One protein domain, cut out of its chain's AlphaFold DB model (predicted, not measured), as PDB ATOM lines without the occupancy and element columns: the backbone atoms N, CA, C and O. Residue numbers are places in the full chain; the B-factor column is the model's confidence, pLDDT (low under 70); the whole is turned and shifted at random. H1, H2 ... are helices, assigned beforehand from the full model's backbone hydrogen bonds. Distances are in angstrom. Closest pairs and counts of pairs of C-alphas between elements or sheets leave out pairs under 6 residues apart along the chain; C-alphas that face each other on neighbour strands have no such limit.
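This is residues 2 to 173 of the 177 residues of an uncharacterized protein of Chishuiella changwenlii (UniProt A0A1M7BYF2). One very long helix, H1, is the spine; H4 packs along its residues 33 to 54, running back, while H2 and H3 fold back as a hairpin near its last residues. Residues 2 to 21 of H1 stick out at one end, and residues 164 to 173, of which 164 to 172 belong to H6, stick out from the body. The printed part has 172 residues with six named helices, H1 to H6 in order, no named strand, and is all helix. It is only just loose, close to extended, with a radius of gyration of the C-alphas of 23.3 A and spans of 90 by 37 by 25 A.

Start with H1, residues 2 to 60, the hub. It only just touches H2, residues 66 to 76, with 3 pairs of C-alphas within 8 A, the closest Asn 55 and Val 72 at 6.4 A; this hairpin has a shallow tilt of 31 degrees. H3, residues 86 to 98, forms a hairpin with H2, at a shallow tilt of 34.5 degrees, only just short of steep; C-alphas 71 and 91 are closest, 5.2 A. H4, residues 103 to 128, touches H1, opposite ways at a shallow tilt of 16 degrees; C-alphas 43 and 116 are closest, 5.3 A. H5, residues 132 to 136, touches H1, C-alphas 26 and 135 being closest at 5.4 A. H6, residues 159 to 172, touches H3 at a steep tilt of 46 degrees; C-alphas 90 and 159 are closest, 5.8 A. Every O i to N i+4 pair is within hydrogen-bond range in H1, H3, H4, H5 and H6, and 6 of 7 in H2.

Find C-alpha 2 at (19.476, -39.482, -11.593); H1 runs 86.9 A to C-alpha 60. H4 spans 37.1 A, and H6 19.8 A to C-alpha 172 at (32.996, 15.287, 16.782).

The printed part has no cut; the link from H5 to H6 is long, 22 residues. Look for pLDDT under 70 at residues 2, 61 to 64 and 100 to 102.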
ATOM      1  N   LYS A   2      18.892 -38.796 -12.773       67.06
ATOM      2  CA  LYS A   2      19.476 -39.482 -11.593       67.06
ATOM      3  C   LYS A   2      20.615 -38.686 -10.925       67.06
ATOM      4  O   LYS A   2      20.628 -38.548  -9.711       67.06
ATOM      5  N   THR A   3      21.497 -38.086 -11.726       73.12
ATOM      6  CA  THR A   3      22.592 -37.208 -11.266       73.12
ATOM      7  C   THR A   3      22.083 -35.938 -10.580       73.12
ATOM      8  O   THR A   3      22.581 -35.559  -9.526       73.12
ATOM      9  N   LEU A   4      21.026 -35.329 -11.127       77.06
ATOM     10  CA  LEU A   4      20.394 -34.127 -10.574       77.06
ATOM     11  C   LEU A   4      19.739 -34.398  -9.205       77.06
ATOM     12  O   LEU A   4      19.872 -33.592  -8.290       77.06
ATOM     13  N   LYS A   5      19.111 -35.575  -9.034       78.88
ATOM     14  CA  LYS A   5      18.570 -36.033  -7.741       78.88
ATOM     15  C   LYS A   5      19.673 -36.285  -6.703       78.88
ATOM     16  O   LYS A   5      19.509 -35.888  -5.556       78.88
ATOM     17  N   GLY A   6      20.796 -36.891  -7.100       81.44
ATOM     18  CA  GLY A   6      21.950 -37.095  -6.213       81.44
ATOM     19  C   GLY A   6      22.578 -35.779  -5.739       81.44
ATOM     20  O   GLY A   6      22.848 -35.624  -4.551       81.44
ATOM     21  N   CYS A   7      22.719 -34.805  -6.646       87.38
ATOM     22  CA  CYS A   7      23.212 -33.465  -6.319       87.38
ATOM     23  C   CYS A   7      22.301 -32.758  -5.299       87.38
ATOM     24  O   CYS A   7      22.780 -32.290  -4.269       87.38
ATOM     25  N   LEU A   8      20.979 -32.786  -5.509       90.62
ATOM     26  CA  LEU A   8      19.997 -32.229  -4.566       90.62
ATOM     27  C   LEU A   8      20.081 -32.862  -3.168       90.62
ATOM     28  O   LEU A   8      20.056 -32.141  -2.175       90.62
ATOM     29  N   ILE A   9      20.226 -34.190  -3.079       92.00
ATOM     30  CA  ILE A   9      20.374 -34.892  -1.793       92.00
ATOM     31  C   ILE A   9      21.668 -34.465  -1.090       92.00
ATOM     32  O   ILE A   9      21.640 -34.140   0.095       92.00
ATOM     33  N   SER A  10      22.793 -34.416  -1.811       92.31
ATOM     34  CA  SER A  10      24.075 -33.989  -1.232       92.31
ATOM     35  C   SER A  10      24.035 -32.546  -0.718       92.31
ATOM     36  O   SER A  10      24.548 -32.253   0.359       92.31
ATOM     37  N   LEU A  11      23.347 -31.663  -1.444       94.50
ATOM     38  CA  LEU A  11      23.192 -30.255  -1.105       94.50
ATOM     39  C   LEU A  11      22.286 -30.080   0.128       94.50
ATOM     40  O   LEU A  11      22.582 -29.280   1.013       94.50
ATOM     41  N   PHE A  12      21.234 -30.893   0.245       94.44
ATOM     42  CA  PHE A  12      20.382 -30.936   1.434       94.44
ATOM     43  C   PHE A  12      21.143 -31.414   2.683       94.44
ATOM     44  O   PHE A  12      21.052 -30.784   3.736       94.44
ATOM     45  N   ILE A  13      21.948 -32.476   2.557       94.81
ATOM     46  CA  ILE A  13      22.807 -32.966   3.649       94.81
ATOM     47  C   ILE A  13      23.809 -31.884   4.072       94.81
ATOM     48  O   ILE A  13      23.984 -31.641   5.265       94.81
ATOM     49  N   PHE A  14      24.422 -31.193   3.108       95.81
ATOM     50  CA  PHE A  14      25.341 -30.089   3.378       95.81
ATOM     51  C   PHE A  14      24.665 -28.947   4.148       95.81
ATOM     52  O   PHE A  14      25.236 -28.445   5.118       95.81
ATOM     53  N   PHE A  15      23.437 -28.569   3.778       95.88
ATOM     54  CA  PHE A  15      22.684 -27.564   4.527       95.88
ATOM     55  C   PHE A  15      22.408 -28.003   5.961       95.88
ATOM     56  O   PHE A  15      22.684 -27.232   6.877       95.88
ATOM     57  N   ILE A  16      21.925 -29.232   6.172       96.06
ATOM     58  CA  ILE A  16      21.692 -29.762   7.525       96.06
ATOM     59  C   ILE A  16      22.978 -29.689   8.350       96.06
ATOM     60  O   ILE A  16      22.959 -29.229   9.491       96.06
ATOM     61  N   PHE A  17      24.105 -30.092   7.768       96.56
ATOM     62  CA  PHE A  17      25.398 -30.051   8.438       96.56
ATOM     63  C   PHE A  17      25.815 -28.621   8.815       96.56
ATOM     64  O   PHE A  17      26.187 -28.370   9.962       96.56
ATOM     65  N   CYS A  18      25.677 -27.662   7.893       96.19
ATOM     66  CA  CYS A  18      25.967 -26.251   8.154       96.19
ATOM     67  C   CYS A  18      25.072 -25.667   9.256       96.19
ATOM     68  O   CYS A  18      25.561 -24.953  10.135       96.19
ATOM     69  N   PHE A  19      23.773 -25.985   9.240       95.62
ATOM     70  CA  PHE A  19      22.833 -25.561  10.279       95.62
ATOM     71  C   PHE A  19      23.213 -26.127  11.648       95.62
ATOM     72  O   PHE A  19      23.273 -25.368  12.617       95.62
ATOM     73  N   SER A  20      23.538 -27.418  11.726       95.62
ATOM     74  CA  SER A  20      23.965 -28.072  12.966       95.62
ATOM     75  C   SER A  20      25.242 -27.453  13.535       95.62
ATOM     76  O   SER A  20      25.284 -27.120  14.718       95.62
ATOM     77  N   ILE A  21      26.261 -27.218  12.700       95.56
ATOM     78  CA  ILE A  21      27.497 -26.546  13.132       95.56
ATOM     79  C   ILE A  21      27.193 -25.146  13.655       95.56
ATOM     80  O   ILE A  21      27.640 -24.780  14.740       95.56
ATOM     81  N   THR A  22      26.416 -24.365  12.906       93.88
ATOM     82  CA  THR A  22      26.084 -22.986  13.282       93.88
ATOM     83  C   THR A  22      25.330 -22.944  14.608       93.88
ATOM     84  O   THR A  22      25.619 -22.104  15.461       93.88
ATOM     85  N   TYR A  23      24.394 -23.872  14.809       94.62
ATOM     86  CA  TYR A  23      23.658 -24.010  16.059       94.62
ATOM     87  C   TYR A  23      24.586 -24.350  17.232       94.62
ATOM     88  O   TYR A  23      24.528 -23.679  18.263       94.62
ATOM     89  N   CYS A  24      25.486 -25.323  17.060       95.69
ATOM     90  CA  CYS A  24      26.474 -25.682  18.076       95.69
ATOM     91  C   CYS A  24      27.381 -24.497  18.430       95.69
ATOM     92  O   CYS A  24      27.543 -24.189  19.609       95.69
ATOM     93  N   ILE A  25      27.928 -23.791  17.435       94.50
ATOM     94  CA  ILE A  25      28.779 -22.615  17.674       94.50
ATOM     95  C   ILE A  25      27.994 -21.548  18.437       94.50
ATOM     96  O   ILE A  25      28.476 -21.063  19.457       94.50
ATOM     97  N   LYS A  26      26.768 -21.229  18.007       95.00
ATOM     98  CA  LYS A  26      25.913 -20.258  18.701       95.00
ATOM     99  C   LYS A  26      25.691 -20.648  20.163       95.00
ATOM    100  O   LYS A  26      25.811 -19.794  21.038       95.00
ATOM    101  N   TYR A  27      25.387 -21.917  20.430       94.94
ATOM    102  CA  TYR A  27      25.197 -22.426  21.786       94.94
ATOM    103  C   TYR A  27      26.457 -22.244  22.645       94.94
ATOM    104  O   TYR A  27      26.383 -21.657  23.725       94.94
ATOM    105  N   PHE A  28      27.625 -22.665  22.147       95.19
ATOM    106  CA  PHE A  28      28.889 -22.514  22.872       95.19
ATOM    107  C   PHE A  28      29.287 -21.051  23.072       95.19
ATOM    108  O   PHE A  28      29.764 -20.696  24.150       95.19
ATOM    109  N   THR A  29      29.052 -20.188  22.080       95.69
ATOM    110  CA  THR A  29      29.248 -18.744  22.221       95.69
ATOM    111  C   THR A  29      28.377 -18.214  23.354       95.69
ATOM    112  O   THR A  29      28.910 -17.635  24.294       95.69
ATOM    113  N   ILE A  30      27.064 -18.461  23.335       95.88
ATOM    114  CA  ILE A  30      26.156 -17.985  24.390       95.88
ATOM    115  C   ILE A  30      26.609 -18.486  25.764       95.88
ATOM    116  O   ILE A  30      26.716 -17.686  26.693       95.88
ATOM    117  N   LYS A  31      26.962 -19.772  25.885       95.81
ATOM    118  CA  LYS A  31      27.413 -20.340  27.160       95.81
ATOM    119  C   LYS A  31      28.732 -19.734  27.650       95.81
ATOM    120  O   LYS A  31      28.907 -19.496  28.840       95.81
ATOM    121  N   SER A  32      29.660 -19.444  26.740       95.94
ATOM    122  CA  SER A  32      30.903 -18.745  27.078       95.94
ATOM    123  C   SER A  32      30.635 -17.323  27.582       95.94
ATOM    124  O   SER A  32      31.270 -16.881  28.538       95.94
ATOM    125  N   PHE A  33      29.681 -16.613  26.972       97.00
ATOM    126  CA  PHE A  33      29.324 -15.257  27.387       97.00
ATOM    127  C   PHE A  33      28.535 -15.201  28.691       97.00
ATOM    128  O   PHE A  33      28.721 -14.238  29.424       97.00
ATOM    129  N   GLU A  34      27.744 -16.223  29.015       96.50
ATOM    130  CA  GLU A  34      27.154 -16.399  30.349       96.50
ATOM    131  C   GLU A  34      28.252 -16.438  31.422       96.50
ATOM    132  O   GLU A  34      28.252 -15.624  32.342       96.50
ATOM    133  N   ASN A  35      29.278 -17.276  31.235       95.81
ATOM    134  CA  ASN A  35      30.391 -17.371  32.185       95.81
ATOM    135  C   ASN A  35      31.165 -16.047  32.319       95.81
ATOM    136  O   ASN A  35      31.473 -15.620  33.429       95.81
ATOM    137  N   LYS A  36      31.473 -15.379  31.197       96.75
ATOM    138  CA  LYS A  36      32.183 -14.088  31.219       96.75
ATOM    139  C   LYS A  36      31.330 -12.977  31.840       96.75
ATOM    140  O   LYS A  36      31.864 -12.112  32.524       96.75
ATOM    141  N   TYR A  37      30.021 -12.983  31.592       95.81
ATOM    142  CA  TYR A  37      29.071 -12.049  32.198       95.81
ATOM    143  C   TYR A  37      29.065 -12.201  33.722       95.81
ATOM    144  O   TYR A  37      29.227 -11.215  34.443       95.81
ATOM    145  N   ASP A  38      28.973 -13.440  34.206       95.19
ATOM    146  CA  ASP A  38      29.016 -13.746  35.634       95.19
ATOM    147  C   ASP A  38      30.349 -13.354  36.273       95.19
ATOM    148  O   ASP A  38      30.374 -12.858  37.397       95.19
ATOM    149  N   GLU A  39      31.462 -13.544  35.567       96.19
ATOM    150  CA  GLU A  39      32.789 -13.158  36.046       96.19
ATOM    151  C   GLU A  39      32.908 -11.641  36.252       96.19
ATOM    152  O   GLU A  39      33.379 -11.192  37.302       96.19
ATOM    153  N   VAL A  40      32.434 -10.845  35.284       97.00
ATOM    154  CA  VAL A  40      32.424  -9.379  35.394       97.00
ATOM    155  C   VAL A  40      31.508  -8.932  36.532       97.00
ATOM    156  O   VAL A  40      31.917  -8.103  37.344       97.00
ATOM    157  N   ASN A  41      30.309  -9.509  36.651       94.94
ATOM    158  CA  ASN A  41      29.371  -9.166  37.723       94.94
ATOM    159  C   ASN A  41      29.909  -9.525  39.108       94.94
ATOM    160  O   ASN A  41      29.811  -8.719  40.027       94.94
ATOM    161  N   LYS A  42      30.520 -10.701  39.273       95.31
ATOM    162  CA  LYS A  42      31.161 -11.089  40.538       95.31
ATOM    163  C   LYS A  42      32.288 -10.129  40.902       95.31
ATOM    164  O   LYS A  42      32.391  -9.726  42.056       95.31
ATOM    165  N   SER A  43      33.101  -9.727  39.923       96.81
ATOM    166  CA  SER A  43      34.158  -8.733  40.130       96.81
ATOM    167  C   SER A  43      33.602  -7.364  40.516       96.81
ATOM    168  O   SER A  43      34.168  -6.704  41.383       96.81
ATOM    169  N   TRP A  44      32.494  -6.948  39.897       96.06
ATOM    170  CA  TRP A  44      31.806  -5.702  40.223       96.06
ATOM    171  C   TRP A  44      31.235  -5.721  41.638       96.06
ATOM    172  O   TRP A  44      31.500  -4.810  42.412       96.06
ATOM    173  N   ILE A  45      30.506  -6.779  41.999       94.06
ATOM    174  CA  ILE A  45      29.945  -6.953  43.343       94.06
ATOM    175  C   ILE A  45      31.070  -6.955  44.381       94.06
ATOM    176  O   ILE A  45      30.960  -6.286  45.401       94.06
ATOM    177  N   HIS A  46      32.178  -7.648  44.109       94.94
ATOM    178  CA  HIS A  46      33.326  -7.669  45.011       94.94
ATOM    179  C   HIS A  46      33.937  -6.273  45.211       94.94
ATOM    180  O   HIS A  46      34.197  -5.878  46.348       94.94
ATOM    181  N   LEU A  47      34.116  -5.505  44.131       95.44
ATOM    182  CA  LEU A  47      34.558  -4.112  44.206       95.44
ATOM    183  C   LEU A  47      33.570  -3.260  45.018       95.44
ATOM    184  O   LEU A  47      33.975  -2.582  45.959       95.44
ATOM    185  N   LEU A  48      32.276  -3.334  44.699       93.69
ATOM    186  CA  LEU A  48      31.231  -2.543  45.345       93.69
ATOM    187  C   LEU A  48      31.122  -2.845  46.846       93.69
ATOM    188  O   LEU A  48      30.974  -1.922  47.642       93.69
ATOM    189  N   THR A  49      31.250  -4.108  47.256       92.38
ATOM    190  CA  THR A  49      31.296  -4.492  48.676       92.38
ATOM    191  C   THR A  49      32.462  -3.817  49.398       92.38
ATOM    192  O   THR A  49      32.243  -3.189  50.426       92.38
ATOM    193  N   ASN A  50      33.672  -3.845  48.830       93.00
ATOM    194  CA  ASN A  50      34.838  -3.207  49.453       93.00
ATOM    195  C   ASN A  50      34.718  -1.672  49.498       93.00
ATOM    196  O   ASN A  50      35.146  -1.043  50.465       93.00
ATOM    197  N   ILE A  51      34.099  -1.063  48.481       92.06
ATOM    198  CA  ILE A  51      33.755   0.366  48.494       92.06
ATOM    199  C   ILE A  51      32.810   0.673  49.662       92.06
ATOM    200  O   ILE A  51      33.037   1.611  50.425       92.06
ATOM    201  N   ASN A  52      31.768  -0.141  49.836       89.75
ATOM    202  CA  ASN A  52      30.814   0.023  50.926       89.75
ATOM    203  C   ASN A  52      31.461  -0.176  52.301       89.75
ATOM    204  O   ASN A  52      31.147   0.576  53.222       89.75
ATOM    205  N   ASP A  53      32.377  -1.136  52.437       89.06
ATOM    206  CA  ASP A  53      33.112  -1.379  53.678       89.06
ATOM    207  C   ASP A  53      34.008  -0.186  54.038       89.06
ATOM    208  O   ASP A  53      33.990   0.271  55.185       89.06
ATOM    209  N   LYS A  54      34.714   0.393  53.052       88.56
ATOM    210  CA  LYS A  54      35.450   1.659  53.225       88.56
ATOM    211  C   LYS A  54      34.507   2.775  53.679       88.56
ATOM    212  O   LYS A  54      34.782   3.447  54.669       88.56
ATOM    213  N   ASN A  55      33.386   2.970  52.993       87.31
ATOM    214  CA  ASN A  55      32.450   4.051  53.309       87.31
ATOM    215  C   ASN A  55      31.842   3.890  54.710       87.31
ATOM    216  O   ASN A  55      31.734   4.861  55.459       87.31
ATOM    217  N   ALA A  56      31.516   2.659  55.111       85.12
ATOM    218  CA  ALA A  56      31.049   2.348  56.457       85.12
ATOM    219  C   ALA A  56      32.132   2.596  57.519       85.12
ATOM    220  O   ALA A  56      31.824   3.055  58.621       85.12
ATOM    221  N   TYR A  57      33.397   2.309  57.205       83.75
ATOM    222  CA  TYR A  57      34.531   2.612  58.074       83.75
ATOM    223  C   TYR A  57      34.725   4.122  58.268       83.75
ATOM    224  O   TYR A  57      34.849   4.578  59.407       83.75
ATOM    225  N   LEU A  58      34.688   4.899  57.181       80.31
ATOM    226  CA  LEU A  58      34.791   6.361  57.221       80.31
ATOM    227  C   LEU A  58      33.661   6.980  58.055       80.31
ATOM    228  O   LEU A  58      33.922   7.822  58.916       80.31
ATOM    229  N   TYR A  59      32.431   6.488  57.870       75.44
ATOM    230  CA  TYR A  59      31.262   6.902  58.647       75.44
ATOM    231  C   TYR A  59      31.439   6.626  60.149       75.44
ATOM    232  O   TYR A  59      31.239   7.510  60.980       75.44
ATOM    233  N   LYS A  60      31.884   5.416  60.520       75.25
ATOM    234  CA  LYS A  60      32.084   5.021  61.930       75.25
ATOM    235  C   LYS A  60      33.165   5.821  62.647       75.25
ATOM    236  O   LYS A  60      33.056   6.019  63.853       75.25
ATOM    237  N   LYS A  61      34.213   6.251  61.944       69.94
ATOM    238  CA  LYS A  61      35.292   7.040  62.547       69.94
ATOM    239  C   LYS A  61      34.950   8.526  62.718       69.94
ATOM    240  O   LYS A  61      35.816   9.278  63.161       69.94
ATOM    241  N   SER A  62      33.737   8.961  62.351       61.94
ATOM    242  CA  SER A  62      33.344  10.382  62.318       61.94
ATOM    243  C   SER A  62      34.365  11.267  61.585       61.94
ATOM    244  O   SER A  62      34.553  12.432  61.919       61.94
ATOM    245  N   LEU A  63      35.041  10.699  60.579       61.22
ATOM    246  CA  LEU A  63      35.985  11.416  59.711       61.22
ATOM    247  C   LEU A  63      35.262  12.198  58.607       61.22
ATOM    248  O   LEU A  63      35.903  12.824  57.769       61.22
ATOM    249  N   LEU A  64      33.930  12.126  58.581       63.16
ATOM    250  CA  LEU A  64      33.094  12.692  57.540       63.16
ATOM    251  C   LEU A  64      32.366  13.931  58.059       63.16
ATOM    252  O   LEU A  64      31.722  13.889  59.106       63.16
ATOM    253  N   ASN A  65      32.448  15.023  57.300       71.31
ATOM    254  CA  ASN A  65      31.557  16.166  57.470       71.31
ATOM    255  C   ASN A  65      30.176  15.866  56.847       71.31
ATOM    256  O   ASN A  65      30.016  14.901  56.092       71.31
ATOM    257  N   ASP A  66      29.183  16.715  57.127       75.38
ATOM    258  CA  ASP A  66      27.805  16.546  56.637       75.38
ATOM    259  C   ASP A  66      27.724  16.392  55.108       75.38
ATOM    260  O   ASP A  66      26.890  15.647  54.590       75.38
ATOM    261  N   SER A  67      28.635  17.037  54.370       74.69
ATOM    262  CA  SER A  67      28.711  16.924  52.913       74.69
ATOM    263  C   SER A  67      29.136  15.532  52.442       74.69
ATOM    264  O   SER A  67      28.575  15.035  51.472       74.69
ATOM    265  N   ILE A  68      30.089  14.870  53.105       77.75
ATOM    266  CA  ILE A  68      30.512  13.517  52.708       77.75
ATOM    267  C   ILE A  68      29.470  12.474  53.133       77.75
ATOM    268  O   ILE A  68      29.216  11.529  52.384       77.75
ATOM    269  N   ASN A  69      28.799  12.678  54.273       80.88
ATOM    270  CA  ASN A  69      27.691  11.819  54.707       80.88
ATOM    271  C   ASN A  69      26.579  11.753  53.652       80.88
ATOM    272  O   ASN A  69      26.122  10.658  53.323       80.88
ATOM    273  N   PHE A  70      26.229  12.888  53.038       84.75
ATOM    274  CA  PHE A  70      25.275  12.929  51.927       84.75
ATOM    275  C   PHE A  70      25.673  12.001  50.763       84.75
ATOM    276  O   PHE A  70      24.845  11.239  50.260       84.75
ATOM    277  N   TYR A  71      26.942  12.019  50.336       83.94
ATOM    278  CA  TYR A  71      27.405  11.166  49.232       83.94
ATOM    279  C   TYR A  71      27.461   9.683  49.613       83.94
ATOM    280  O   TYR A  71      27.129   8.832  48.787       83.94
ATOM    281  N   VAL A  72      27.815   9.361  50.862       83.94
ATOM    282  CA  VAL A  72      27.790   7.984  51.379       83.94
ATOM    283  C   VAL A  72      26.362   7.437  51.408       83.94
ATOM    284  O   VAL A  72      26.112   6.333  50.919       83.94
ATOM    285  N   GLU A  73      25.401   8.210  51.914       83.38
ATOM    286  CA  GLU A  73      23.984   7.837  51.904       83.38
ATOM    287  C   GLU A  73      23.463   7.639  50.482       83.38
ATOM    288  O   GLU A  73      22.795   6.645  50.188       83.38
ATOM    289  N   ARG A  74      23.840   8.529  49.561       82.44
ATOM    290  CA  ARG A  74      23.473   8.410  48.149       82.44
ATOM    291  C   ARG A  74      24.084   7.173  47.494       82.44
ATOM    292  O   ARG A  74      23.433   6.566  46.645       82.44
ATOM    293  N   ASN A  75      25.285   6.760  47.896       82.62
ATOM    294  CA  ASN A  75      25.883   5.512  47.423       82.62
ATOM    295  C   ASN A  75      25.193   4.270  47.980       82.62
ATOM    296  O   ASN A  75      25.101   3.264  47.274       82.62
ATOM    297  N   ASN A  76      24.617   4.348  49.182       78.06
ATOM    298  CA  ASN A  76      23.854   3.238  49.746       78.06
ATOM    299  C   ASN A  76      22.650   2.847  48.866       78.06
ATOM    300  O   ASN A  76      22.301   1.670  48.815       78.06
ATOM    301  N   ILE A  77      22.075   3.799  48.121       79.06
ATOM    302  CA  ILE A  77      20.983   3.559  47.158       79.06
ATOM    303  C   ILE A  77      21.427   2.611  46.030       79.06
ATOM    304  O   ILE A  77      20.612   1.895  45.454       79.06
ATOM    305  N   TYR A  78      22.724   2.577  45.713       77.44
ATOM    306  CA  TYR A  78      23.275   1.805  44.600       77.44
ATOM    307  C   TYR A  78      23.944   0.488  45.016       77.44
ATOM    308  O   TYR A  78      24.536  -0.181  44.166       77.44
ATOM    309  N   LYS A  79      23.823   0.078  46.285       70.06
ATOM    310  CA  LYS A  79      24.458  -1.133  46.841       70.06
ATOM    311  C   LYS A  79      24.135  -2.429  46.108       70.06
ATOM    312  O   LYS A  79      24.959  -3.334  46.090       70.06
ATOM    313  N   GLU A  80      22.955  -2.510  45.508       72.56
ATOM    314  CA  GLU A  80      22.465  -3.715  44.830       72.56
ATOM    315  C   GLU A  80      22.600  -3.629  43.304       72.56
ATOM    316  O   GLU A  80      22.078  -4.466  42.568       72.56
ATOM    317  N   THR A  81      23.293  -2.606  42.793       80.50
ATOM    318  CA  THR A  81      23.476  -2.468  41.350       80.50
ATOM    319  C   THR A  81      24.390  -3.569  40.824       80.50
ATOM    320  O   THR A  81      25.515  -3.756  41.279       80.50
ATOM    321  N   THR A  82      23.918  -4.287  39.807       77.56
ATOM    322  CA  THR A  82      24.693  -5.337  39.129       77.56
ATOM    323  C   THR A  82      25.752  -4.771  38.188       77.56
ATOM    324  O   THR A  82      26.580  -5.518  37.675       77.56
ATOM    325  N   GLN A  83      25.731  -3.458  37.947       81.50
ATOM    326  CA  GLN A  83      26.621  -2.786  37.016       81.50
ATOM    327  C   GLN A  83      27.033  -1.412  37.523       81.50
ATOM    328  O   GLN A  83      26.266  -0.696  38.168       81.50
ATOM    329  N   ASN A  84      28.234  -1.024  37.112       87.81
ATOM    330  CA  ASN A  84      28.746   0.317  37.284       87.81
ATOM    331  C   ASN A  84      27.863   1.357  36.580       87.81
ATOM    332  O   ASN A  84      27.451   1.188  35.428       87.81
ATOM    333  N   ASN A  85      27.637   2.477  37.259       86.94
ATOM    334  CA  ASN A  85      26.973   3.646  36.709       86.94
ATOM    335  C   ASN A  85      27.746   4.921  37.080       86.94
ATOM    336  O   ASN A  85      28.568   4.933  37.999       86.94
ATOM    337  N   ILE A  86      27.477   6.010  36.359       88.81
ATOM    338  CA  ILE A  86      28.203   7.268  36.561       88.81
ATOM    339  C   ILE A  86      27.946   7.889  37.941       88.81
ATOM    340  O   ILE A  86      28.847   8.486  38.514       88.81
ATOM    341  N   LYS A  87      26.754   7.687  38.516       89.50
ATOM    342  CA  LYS A  87      26.370   8.252  39.818       89.50
ATOM    343  C   LYS A  87      27.190   7.657  40.964       89.50
ATOM    344  O   LYS A  87      27.556   8.378  41.882       89.50
ATOM    345  N   ILE A  88      27.518   6.364  40.893       90.75
ATOM    346  CA  ILE A  88      28.409   5.706  41.860       90.75
ATOM    347  C   ILE A  88      29.805   6.320  41.778       90.75
ATOM    348  O   ILE A  88      30.391   6.649  42.805       90.75
ATOM    349  N   GLN A  89      30.324   6.509  40.561       92.19
ATOM    350  CA  GLN A  89      31.629   7.144  40.358       92.19
ATOM    351  C   GLN A  89      31.637   8.592  40.846       92.19
ATOM    352  O   GLN A  89      32.604   9.004  41.470       92.19
ATOM    353  N   GLU A  90      30.571   9.355  40.594       91.56
ATOM    354  CA  GLU A  90      30.425  10.734  41.067       91.56
ATOM    355  C   GLU A  90      30.451  10.808  42.600       91.56
ATOM    356  O   GLU A  90      31.209  11.590  43.168       91.56
ATOM    357  N   ASN A  91      29.665   9.971  43.280       90.69
ATOM    358  CA  ASN A  91      29.662   9.926  44.741       90.69
ATOM    359  C   ASN A  91      31.041   9.531  45.289       90.69
ATOM    360  O   ASN A  91      31.550  10.186  46.195       90.69
ATOM    361  N   GLU A  92      31.664   8.492  44.722       90.75
ATOM    362  CA  GLU A  92      32.992   8.036  45.148       90.75
ATOM    363  C   GLU A  92      34.084   9.069  44.886       90.75
ATOM    364  O   GLU A  92      34.978   9.206  45.713       90.75
ATOM    365  N   PHE A  93      33.990   9.836  43.798       92.06
ATOM    366  CA  PHE A  93      34.887  10.954  43.523       92.06
ATOM    367  C   PHE A  93      34.863  11.982  44.659       92.06
ATOM    368  O   PHE A  93      35.918  12.392  45.138       92.06
ATOM    369  N   TYR A  94      33.674  12.384  45.120       89.25
ATOM    370  CA  TYR A  94      33.570  13.327  46.235       89.25
ATOM    371  C   TYR A  94      34.028  12.712  47.557       89.25
ATOM    372  O   TYR A  94      34.705  13.390  48.321       89.25
ATOM    373  N   ILE A  95      33.705  11.444  47.824       88.25
ATOM    374  CA  ILE A  95      34.153  10.764  49.047       88.25
ATOM    375  C   ILE A  95      35.686  10.701  49.088       88.25
ATOM    376  O   ILE A  95      36.276  11.194  50.042       88.25
ATOM    377  N   ASP A  96      36.322  10.169  48.040       87.50
ATOM    378  CA  ASP A  96      37.780   9.997  47.951       87.50
ATOM    379  C   ASP A  96      38.529  11.334  48.017       87.50
ATOM    380  O   ASP A  96      39.496  11.466  48.764       87.50
ATOM    381  N   LYS A  97      38.017  12.366  47.329       85.31
ATOM    382  CA  LYS A  97      38.598  13.716  47.345       85.31
ATOM    383  C   LYS A  97      38.731  14.299  48.754       85.31
ATOM    384  O   LYS A  97      39.619  15.117  48.974       85.31
ATOM    385  N   TYR A  98      37.841  13.932  49.675       78.50
ATOM    386  CA  TYR A  98      37.822  14.482  51.030       78.50
ATOM    387  C   TYR A  98      38.241  13.477  52.117       78.50
ATOM    388  O   TYR A  98      38.469  13.883  53.255       78.50
ATOM    389  N   SER A  99      38.378  12.184  51.796       74.81
ATOM    390  CA  SER A  99      38.846  11.144  52.719       74.81
ATOM    391  C   SER A  99      40.327  10.826  52.476       74.81
ATOM    392  O   SER A  99      40.663   9.895  51.752       74.81
ATOM    393  N   HIS A 100      41.230  11.604  53.074       63.81
ATOM    394  CA  HIS A 100      42.667  11.565  52.757       63.81
ATOM    395  C   HIS A 100      43.507  10.472  53.451       63.81
ATOM    396  O   HIS A 100      44.728  10.552  53.382       63.81
ATOM    397  N   ASP A 101      42.926   9.468  54.120       60.47
ATOM    398  CA  ASP A 101      43.711   8.697  55.106       60.47
ATOM    399  C   ASP A 101      43.428   7.184  55.163       60.47
ATOM    400  O   ASP A 101      42.997   6.657  56.193       60.47
ATOM    401  N   THR A 102      43.654   6.466  54.049       68.25
ATOM    402  CA  THR A 102      43.566   4.990  54.011       68.25
ATOM    403  C   THR A 102      44.446   4.311  52.936       68.25
ATOM    404  O   THR A 102      43.928   3.567  52.102       68.25
ATOM    405  N   ASP A 103      45.772   4.490  52.947       76.69
ATOM    406  CA  ASP A 103      46.689   3.940  51.917       76.69
ATOM    407  C   ASP A 103      46.506   2.439  51.615       76.69
ATOM    408  O   ASP A 103      46.472   2.019  50.454       76.69
ATOM    409  N   SER A 104      46.337   1.606  52.647       81.88
ATOM    410  CA  SER A 104      46.150   0.158  52.471       81.88
ATOM    411  C   SER A 104      44.810  -0.195  51.817       81.88
ATOM    412  O   SER A 104      44.750  -1.101  50.982       81.88
ATOM    413  N   ILE A 105      43.742   0.541  52.144       87.25
ATOM    414  CA  ILE A 105      42.417   0.368  51.535       87.25
ATOM    415  C   ILE A 105      42.441   0.871  50.091       87.25
ATOM    416  O   ILE A 105      41.902   0.208  49.207       87.25
ATOM    417  N   ASN A 106      43.128   1.984  49.830       90.12
ATOM    418  CA  ASN A 106      43.263   2.558  48.493       90.12
ATOM    419  C   ASN A 106      43.983   1.588  47.549       90.12
ATOM    420  O   ASN A 106      43.487   1.309  46.457       90.12
ATOM    421  N   SER A 107      45.090   0.982  47.991       92.19
ATOM    422  CA  SER A 107      45.803  -0.042  47.213       92.19
ATOM    423  C   SER A 107      44.920  -1.255  46.891       92.19
ATOM    424  O   SER A 107      44.932  -1.747  45.758       92.19
ATOM    425  N   LEU A 108      44.144  -1.750  47.865       94.62
ATOM    426  CA  LEU A 108      43.208  -2.856  47.645       94.62
ATOM    427  C   LEU A 108      42.142  -2.478  46.611       94.62
ATOM    428  O   LEU A 108      41.942  -3.209  45.640       94.62
ATOM    429  N   LEU A 109      41.489  -1.328  46.788       94.75
ATOM    430  CA  LEU A 109      40.448  -0.859  45.877       94.75
ATOM    431  C   LEU A 109      40.991  -0.650  44.464       94.75
ATOM    432  O   LEU A 109      40.385  -1.141  43.517       94.75
ATOM    433  N   ASN A 110      42.164  -0.037  44.304       95.62
ATOM    434  CA  ASN A 110      42.804   0.141  42.997       95.62
ATOM    435  C   ASN A 110      43.098  -1.203  42.308       95.62
ATOM    436  O   ASN A 110      42.884  -1.350  41.101       95.62
ATOM    437  N   SER A 111      43.513  -2.224  43.065       97.19
ATOM    438  CA  SER A 111      43.665  -3.585  42.534       97.19
ATOM    439  C   SER A 111      42.329  -4.178  42.065       97.19
ATOM    440  O   SER A 111      42.271  -4.793  40.998       97.19
ATOM    441  N   LEU A 112      41.248  -3.985  42.826       97.56
ATOM    442  CA  LEU A 112      39.909  -4.466  42.467       97.56
ATOM    443  C   LEU A 112      39.324  -3.722  41.258       97.56
ATOM    444  O   LEU A 112      38.713  -4.348  40.393       97.56
ATOM    445  N   VAL A 113      39.560  -2.411  41.151       97.12
ATOM    446  CA  VAL A 113      39.211  -1.600  39.975       97.12
ATOM    447  C   VAL A 113      39.912  -2.144  38.733       97.12
ATOM    448  O   VAL A 113      39.276  -2.346  37.696       97.12
ATOM    449  N   LYS A 114      41.213  -2.443  38.835       97.88
ATOM    450  CA  LYS A 114      41.988  -3.030  37.737       97.88
ATOM    451  C   LYS A 114      41.452  -4.403  37.327       97.88
ATOM    452  O   LYS A 114      41.312  -4.658  36.131       97.88
ATOM    453  N   ASP A 115      41.143  -5.271  38.288       98.25
ATOM    454  CA  ASP A 115      40.559  -6.593  38.028       98.25
ATOM    455  C   ASP A 115      39.208  -6.479  37.299       98.25
ATOM    456  O   ASP A 115      39.030  -7.053  36.221       98.25
ATOM    457  N   TYR A 116      38.303  -5.641  37.816       97.94
ATOM    458  CA  TYR A 116      37.005  -5.367  37.198       97.94
ATOM    459  C   TYR A 116      37.146  -4.845  35.765       97.94
ATOM    460  O   TYR A 116      36.554  -5.401  34.836       97.94
ATOM    461  N   ASN A 117      37.963  -3.810  35.562       98.06
ATOM    462  CA  ASN A 117      38.145  -3.198  34.250       98.06
ATOM    463  C   ASN A 117      38.782  -4.161  33.246       98.06
ATOM    464  O   ASN A 117      38.389  -4.169  32.081       98.06
ATOM    465  N   ASN A 118      39.725  -5.004  33.675       98.25
ATOM    466  CA  ASN A 118      40.322  -6.021  32.810       98.25
ATOM    467  C   ASN A 118      39.288  -7.060  32.364       98.25
ATOM    468  O   ASN A 118      39.210  -7.381  31.174       98.25
ATOM    469  N   LYS A 119      38.450  -7.547  33.285       98.19
ATOM    470  CA  LYS A 119      37.361  -8.482  32.966       98.19
ATOM    471  C   LYS A 119      36.329  -7.845  32.040       98.19
ATOM    472  O   LYS A 119      35.980  -8.433  31.015       98.19
ATOM    473  N   ALA A 120      35.908  -6.614  32.333       97.62
ATOM    474  CA  ALA A 120      34.995  -5.851  31.488       97.62
ATOM    475  C   ALA A 120      35.582  -5.623  30.085       97.62
ATOM    476  O   ALA A 120      34.884  -5.808  29.088       97.62
ATOM    477  N   LYS A 121      36.876  -5.294  29.979       97.44
ATOM    478  CA  LYS A 121      37.580  -5.121  28.701       97.44
ATOM    479  C   LYS A 121      37.594  -6.416  27.896       97.44
ATOM    480  O   LYS A 121      37.236  -6.402  26.719       97.44
ATOM    481  N   ASN A 122      37.952  -7.532  28.528       97.56
ATOM    482  CA  ASN A 122      37.971  -8.843  27.883       97.56
ATOM    483  C   ASN A 122      36.576  -9.257  27.398       97.56
ATOM    484  O   ASN A 122      36.445  -9.767  26.280       97.56
ATOM    485  N   TYR A 123      35.534  -9.000  28.195       97.75
ATOM    486  CA  TYR A 123      34.141  -9.211  27.802       97.75
ATOM    487  C   TYR A 123      33.764  -8.352  26.592       97.75
ATOM    488  O   TYR A 123      33.351  -8.887  25.563       97.75
ATOM    489  N   ASN A 124      33.959  -7.034  26.692       97.31
ATOM    490  CA  ASN A 124      33.582  -6.061  25.669       97.31
ATOM    491  C   ASN A 124      34.281  -6.346  24.331       97.31
ATOM    492  O   ASN A 124      33.623  -6.387  23.292       97.31
ATOM    493  N   PHE A 125      35.588  -6.624  24.364       96.88
ATOM    494  CA  PHE A 125      36.369  -6.988  23.181       96.88
ATOM    495  C   PHE A 125      35.891  -8.308  22.566       96.88
ATOM    496  O   PHE A 125      35.616  -8.388  21.365       96.88
ATOM    497  N   SER A 126      35.718  -9.346  23.394       96.25
ATOM    498  CA  SER A 126      35.220 -10.645  22.926       96.25
ATOM    499  C   SER A 126      33.850 -10.503  22.269       96.25
ATOM    500  O   SER A 126      33.594 -11.150  21.255       96.25
ATOM    501  N   ARG A 127      32.960  -9.689  22.853       96.44
ATOM    502  CA  ARG A 127      31.586  -9.476  22.382       96.44
ATOM    503  C   ARG A 127      31.561  -8.882  20.982       96.44
ATOM    504  O   ARG A 127      30.767  -9.313  20.156       96.44
ATOM    505  N   GLN A 128      32.418  -7.894  20.735       95.31
ATOM    506  CA  GLN A 128      32.505  -7.195  19.452       95.31
ATOM    507  C   GLN A 128      33.225  -8.015  18.372       95.31
ATOM    508  O   GLN A 128      33.051  -7.751  17.186       95.31
ATOM    509  N   SER A 129      34.005  -9.024  18.764       94.38
ATOM    510  CA  SER A 129      34.762  -9.862  17.833       94.38
ATOM    511  C   SER A 129      33.847 -10.720  16.951       94.38
ATOM    512  O   SER A 129      32.825 -11.244  17.402       94.38
ATOM    513  N   PHE A 130      34.231 -10.917  15.688       92.50
ATOM    514  CA  PHE A 130      33.585 -11.898  14.815       92.50
ATOM    515  C   PHE A 130      33.949 -13.332  15.258       92.50
ATOM    516  O   PHE A 130      35.109 -13.571  15.595       92.50
ATOM    517  N   PRO A 131      33.012 -14.301  15.248       92.50
ATOM    518  CA  PRO A 131      31.590 -14.182  14.900       92.50
ATOM    519  C   PRO A 131      30.672 -13.890  16.106       92.50
ATOM    520  O   PRO A 131      29.451 -13.912  15.965       92.50
ATOM    521  N   ASN A 132      31.225 -13.628  17.295       94.44
ATOM    522  CA  ASN A 132      30.458 -13.513  18.540       94.44
ATOM    523  C   ASN A 132      29.349 -12.461  18.462       94.44
ATOM    524  O   ASN A 132      28.217 -12.759  18.836       94.44
ATOM    525  N   PHE A 133      29.621 -11.269  17.922       93.88
ATOM    526  CA  PHE A 133      28.605 -10.211  17.845       93.88
ATOM    527  C   PHE A 133      27.351 -10.640  17.055       93.88
ATOM    528  O   PHE A 133      26.245 -10.196  17.368       93.88
ATOM    529  N   LEU A 134      27.501 -11.526  16.058       94.38
ATOM    530  CA  LEU A 134      26.382 -12.075  15.287       94.38
ATOM    531  C   LEU A 134      25.555 -13.038  16.135       94.38
ATOM    532  O   LEU A 134      24.330 -12.941  16.165       94.38
ATOM    533  N   PHE A 135      26.218 -13.953  16.842       94.94
ATOM    534  CA  PHE A 135      25.546 -14.974  17.645       94.94
ATOM    535  C   PHE A 135      24.913 -14.427  18.921       94.94
ATOM    536  O   PHE A 135      23.909 -14.970  19.381       94.94
ATOM    537  N   LEU A 136      25.469 -13.346  19.465       95.38
ATOM    538  CA  LEU A 136      24.935 -12.674  20.641       95.38
ATOM    539  C   LEU A 136      23.768 -11.744  20.319       95.38
ATOM    540  O   LEU A 136      23.046 -11.356  21.238       95.38
ATOM    541  N   LYS A 137      23.544 -11.387  19.050       93.44
ATOM    542  CA  LYS A 137      22.445 -10.503  18.649       93.44
ATOM    543  C   LYS A 137      21.101 -11.038  19.165       93.44
ATOM    544  O   LYS A 137      20.727 -12.175  18.892       93.44
ATOM    545  N   GLY A 138      20.378 -10.204  19.913       89.06
ATOM    546  CA  GLY A 138      19.093 -10.560  20.531       89.06
ATOM    547  C   GLY A 138      19.193 -11.343  21.847       89.06
ATOM    548  O   GLY A 138      18.162 -11.682  22.416       89.06
ATOM    549  N   SER A 139      20.400 -11.625  22.346       93.00
ATOM    550  CA  SER A 139      20.605 -12.179  23.690       93.00
ATOM    551  C   SER A 139      20.802 -11.077  24.734       93.00
ATOM    552  O   SER A 139      21.233  -9.969  24.407       93.00
ATOM    553  N   ILE A 140      20.580 -11.417  26.008       92.75
ATOM    554  CA  ILE A 140      20.887 -10.541  27.151       92.75
ATOM    555  C   ILE A 140      22.384 -10.247  27.300       92.75
ATOM    556  O   ILE A 140      22.749  -9.360  28.053       92.75
ATOM    557  N   TYR A 141      23.251 -10.969  26.586       94.69
ATOM    558  CA  TYR A 141      24.704 -10.794  26.613       94.69
ATOM    559  C   TYR A 141      25.202  -9.832  25.521       94.69
ATOM    560  O   TYR A 141      26.403  -9.667  25.314       94.69
ATOM    561  N   ASN A 142      24.289  -9.190  24.785       93.25
ATOM    562  CA  ASN A 142      24.625  -8.173  23.793       93.25
ATOM    563  C   ASN A 142      24.574  -6.753  24.371       93.25
ATOM    564  O   ASN A 142      23.903  -5.877  23.831       93.25
ATOM    565  N   PHE A 143      25.292  -6.513  25.461       91.31
ATOM    566  CA  PHE A 143      25.483  -5.173  26.013       91.31
ATOM    567  C   PHE A 143      26.959  -4.957  26.364       91.31
ATOM    568  O   PHE A 143      27.761  -5.884  26.323       91.31
ATOM    569  N   THR A 144      27.334  -3.717  26.657       92.75
ATOM    570  CA  THR A 144      28.718  -3.342  26.975       92.75
ATOM    571  C   THR A 144      28.800  -2.965  28.450       92.75
ATOM    572  O   THR A 144      28.011  -2.143  28.911       92.75
ATOM    573  N   PHE A 145      29.764  -3.523  29.181       95.06
ATOM    574  CA  PHE A 145      30.041  -3.097  30.553       95.06
ATOM    575  C   PHE A 145      30.760  -1.745  30.565       95.06
ATOM    576  O   PHE A 145      31.704  -1.539  29.797       95.06
ATOM    577  N   LYS A 146      30.338  -0.840  31.456       93.94
ATOM    578  CA  LYS A 146      30.985   0.463  31.674       93.94
ATOM    579  C   LYS A 146      32.202   0.323  32.589       93.94
ATOM    580  O   LYS A 146      32.078  -0.207  33.687       93.94
ATOM    581  N   TYR A 147      33.349   0.866  32.194       94.75
ATOM    582  CA  TYR A 147      34.544   0.872  33.044       94.75
ATOM    583  C   TYR A 147      34.414   1.820  34.238       94.75
ATOM    584  O   TYR A 147      33.691   2.821  34.186       94.75
ATOM    585  N   TYR A 148      35.117   1.480  35.313       95.00
ATOM    586  CA  TYR A 148      35.185   2.247  36.549       95.00
ATOM    587  C   TYR A 148      36.531   2.963  36.634       95.00
ATOM    588  O   TYR A 148      37.568   2.332  36.469       95.00
ATOM    589  N   TYR A 149      36.535   4.267  36.868       92.88
ATOM    590  CA  TYR A 149      37.726   5.087  36.628       92.88
ATOM    591  C   TYR A 149      38.083   5.994  37.814       92.88
ATOM    592  O   TYR A 149      38.511   7.128  37.610       92.88
ATOM    593  N   ILE A 150      37.824   5.542  39.038       92.38
ATOM    594  CA  ILE A 150      38.349   6.204  40.235       92.38
ATOM    595  C   ILE A 150      39.640   5.487  40.629       92.38
ATOM    596  O   ILE A 150      39.629   4.267  40.811       92.38
ATOM    597  N   ASN A 151      40.725   6.249  40.746       92.12
ATOM    598  CA  ASN A 151      41.989   5.838  41.343       92.12
ATOM    599  C   ASN A 151      42.032   6.373  42.774       92.12
ATOM    600  O   ASN A 151      42.232   7.563  43.000       92.12
ATOM    601  N   TYR A 152      41.812   5.502  43.745       90.62
ATOM    602  CA  TYR A 152      41.750   5.880  45.150       90.62
ATOM    603  C   TYR A 152      43.099   6.392  45.656       90.62
ATOM    604  O   TYR A 152      44.132   5.765  45.398       90.62
ATOM    605  N   GLY A 153      43.073   7.499  46.401       87.00
ATOM    606  CA  GLY A 153      44.273   8.169  46.915       87.00
ATOM    607  C   GLY A 153      45.011   9.050  45.898       87.00
ATOM    608  O   GLY A 153      46.068   9.586  46.220       87.00
ATOM    609  N   GLU A 154      44.467   9.224  44.692       88.69
ATOM    610  CA  GLU A 154      45.016  10.096  43.650       88.69
ATOM    611  C   GLU A 154      44.056  11.249  43.321       88.69
ATOM    612  O   GLU A 154      42.867  11.232  43.642       88.69
ATOM    613  N   ILE A 155      44.565  12.278  42.637       86.75
ATOM    614  CA  ILE A 155      43.717  13.356  42.123       86.75
ATOM    615  C   ILE A 155      42.957  12.830  40.903       86.75
ATOM    616  O   ILE A 155      43.501  12.722  39.806       86.75
ATOM    617  N   ASN A 156      41.683  12.515  41.109       88.12
ATOM    618  CA  ASN A 156      40.783  12.076  40.056       88.12
ATOM    619  C   ASN A 156      40.210  13.258  39.264       88.12
ATOM    620  O   ASN A 156      40.011  14.356  39.785       88.12
ATOM    621  N   GLU A 157      39.867  13.011  38.005       90.25
ATOM    622  CA  GLU A 157      38.992  13.906  37.256       90.25
ATOM    623  C   GLU A 157      37.527  13.686  37.660       90.25
ATOM    624  O   GLU A 157      37.113  12.556  37.927       90.25
ATOM    625  N   ASN A 158      36.718  14.754  37.642       90.56
ATOM    626  CA  ASN A 158      35.275  14.629  37.824       90.56
ATOM    627  C   ASN A 158      34.677  13.680  36.754       90.56
ATOM    628  O   ASN A 158      34.796  13.953  35.554       90.56
ATOM    629  N   PRO A 159      33.981  12.601  37.160       91.06
ATOM    630  CA  PRO A 159      33.420  11.624  36.231       91.06
ATOM    631  C   PRO A 159      32.481  12.211  35.170       91.06
ATOM    632  O   PRO A 159      32.477  11.707  34.048       91.06
ATOM    633  N   LEU A 160      31.720  13.263  35.497       90.75
ATOM    634  CA  LEU A 160      30.786  13.909  34.567       90.75
ATOM    635  C   LEU A 160      31.523  14.665  33.457       90.75
ATOM    636  O   LEU A 160      31.183  14.502  32.289       90.75
ATOM    637  N   ILE A 161      32.571  15.417  33.814       90.19
ATOM    638  CA  ILE A 161      33.420  16.142  32.850       90.19
ATOM    639  C   ILE A 161      34.068  15.146  31.886       90.19
ATOM    640  O   ILE A 161      34.067  15.333  30.670       90.19
ATOM    641  N   ARG A 162      34.566  14.030  32.424       89.44
ATOM    642  CA  ARG A 162      35.138  12.964  31.604       89.44
ATOM    643  C   ARG A 162      34.107  12.339  30.662       89.44
ATOM    644  O   ARG A 162      34.435  12.094  29.504       89.44
ATOM    645  N   GLU A 163      32.899  12.031  31.143       88.06
ATOM    646  CA  GLU A 163      31.835  11.445  30.310       88.06
ATOM    647  C   GLU A 163      31.431  12.402  29.182       88.06
ATOM    648  O   GLU A 163      31.340  11.974  28.033       88.06
ATOM    649  N   GLU A 164      31.293  13.696  29.473       88.69
ATOM    650  CA  GLU A 164      31.030  14.733  28.473       88.69
ATOM    651  C   GLU A 164      32.139  14.803  27.418       88.69
ATOM    652  O   GLU A 164      31.858  14.753  26.222       88.69
ATOM    653  N   ARG A 165      33.410  14.829  27.834       89.81
ATOM    654  CA  ARG A 165      34.538  14.853  26.895       89.81
ATOM    655  C   ARG A 165      34.590  13.610  26.009       89.81
ATOM    656  O   ARG A 165      34.851  13.726  24.814       89.81
ATOM    657  N   VAL A 166      34.335  12.428  26.571       86.88
ATOM    658  CA  VAL A 166      34.287  11.179  25.795       86.88
ATOM    659  C   VAL A 166      33.135  11.210  24.790       86.88
ATOM    660  O   VAL A 166      33.339  10.834  23.637       86.88
ATOM    661  N   ASN A 167      31.953  11.683  25.188       86.94
ATOM    662  CA  ASN A 167      30.807  11.803  24.286       86.94
ATOM    663  C   ASN A 167      31.078  12.815  23.165       86.94
ATOM    664  O   ASN A 167      30.896  12.483  21.996       86.94
ATOM    665  N   ASN A 168      31.624  13.988  23.497       89.31
ATOM    666  CA  ASN A 168      32.031  14.995  22.517       89.31
ATOM    667  C   ASN A 168      33.052  14.434  21.522       89.31
ATOM    668  O   ASN A 168      32.924  14.662  20.321       89.31
ATOM    669  N   PHE A 169      34.034  13.657  21.987       88.69
ATOM    670  CA  PHE A 169      34.991  12.994  21.101       88.69
ATOM    671  C   PHE A 169      34.318  11.966  20.181       88.69
ATOM    672  O   PHE A 169      34.649  11.897  19.001       88.69
ATOM    673  N   ILE A 170      33.361  11.184  20.687       85.50
ATOM    674  CA  ILE A 170      32.607  10.218  19.872       85.50
ATOM    675  C   ILE A 170      31.785  10.932  18.787       85.50
ATOM    676  O   ILE A 170      31.692  10.428  17.670       85.50
ATOM    677  N   GLU A 171      31.204  12.089  19.103       87.19
ATOM    678  CA  GLU A 171      30.365  12.856  18.179       87.19
ATOM    679  C   GLU A 171      31.174  13.655  17.151       87.19
ATOM    680  O   GLU A 171      30.812  13.703  15.976       87.19
ATOM    681  N   THR A 172      32.267  14.286  17.582       88.50
ATOM    682  CA  THR A 172      32.996  15.287  16.782       88.50
ATOM    683  C   THR A 172      34.368  14.822  16.305       88.50
ATOM    684  O   THR A 172      34.932  15.417  15.389       88.50
ATOM    685  N   GLY A 173      34.938  13.780  16.916       85.56
ATOM    686  CA  GLY A 173      36.326  13.361  16.703       85.56
ATOM    687  C   GLY A 173      37.373  14.305  17.307       85.56
ATOM    688  O   GLY A 173      38.567  14.069  17.122       85.56
TER     689      GLY A 173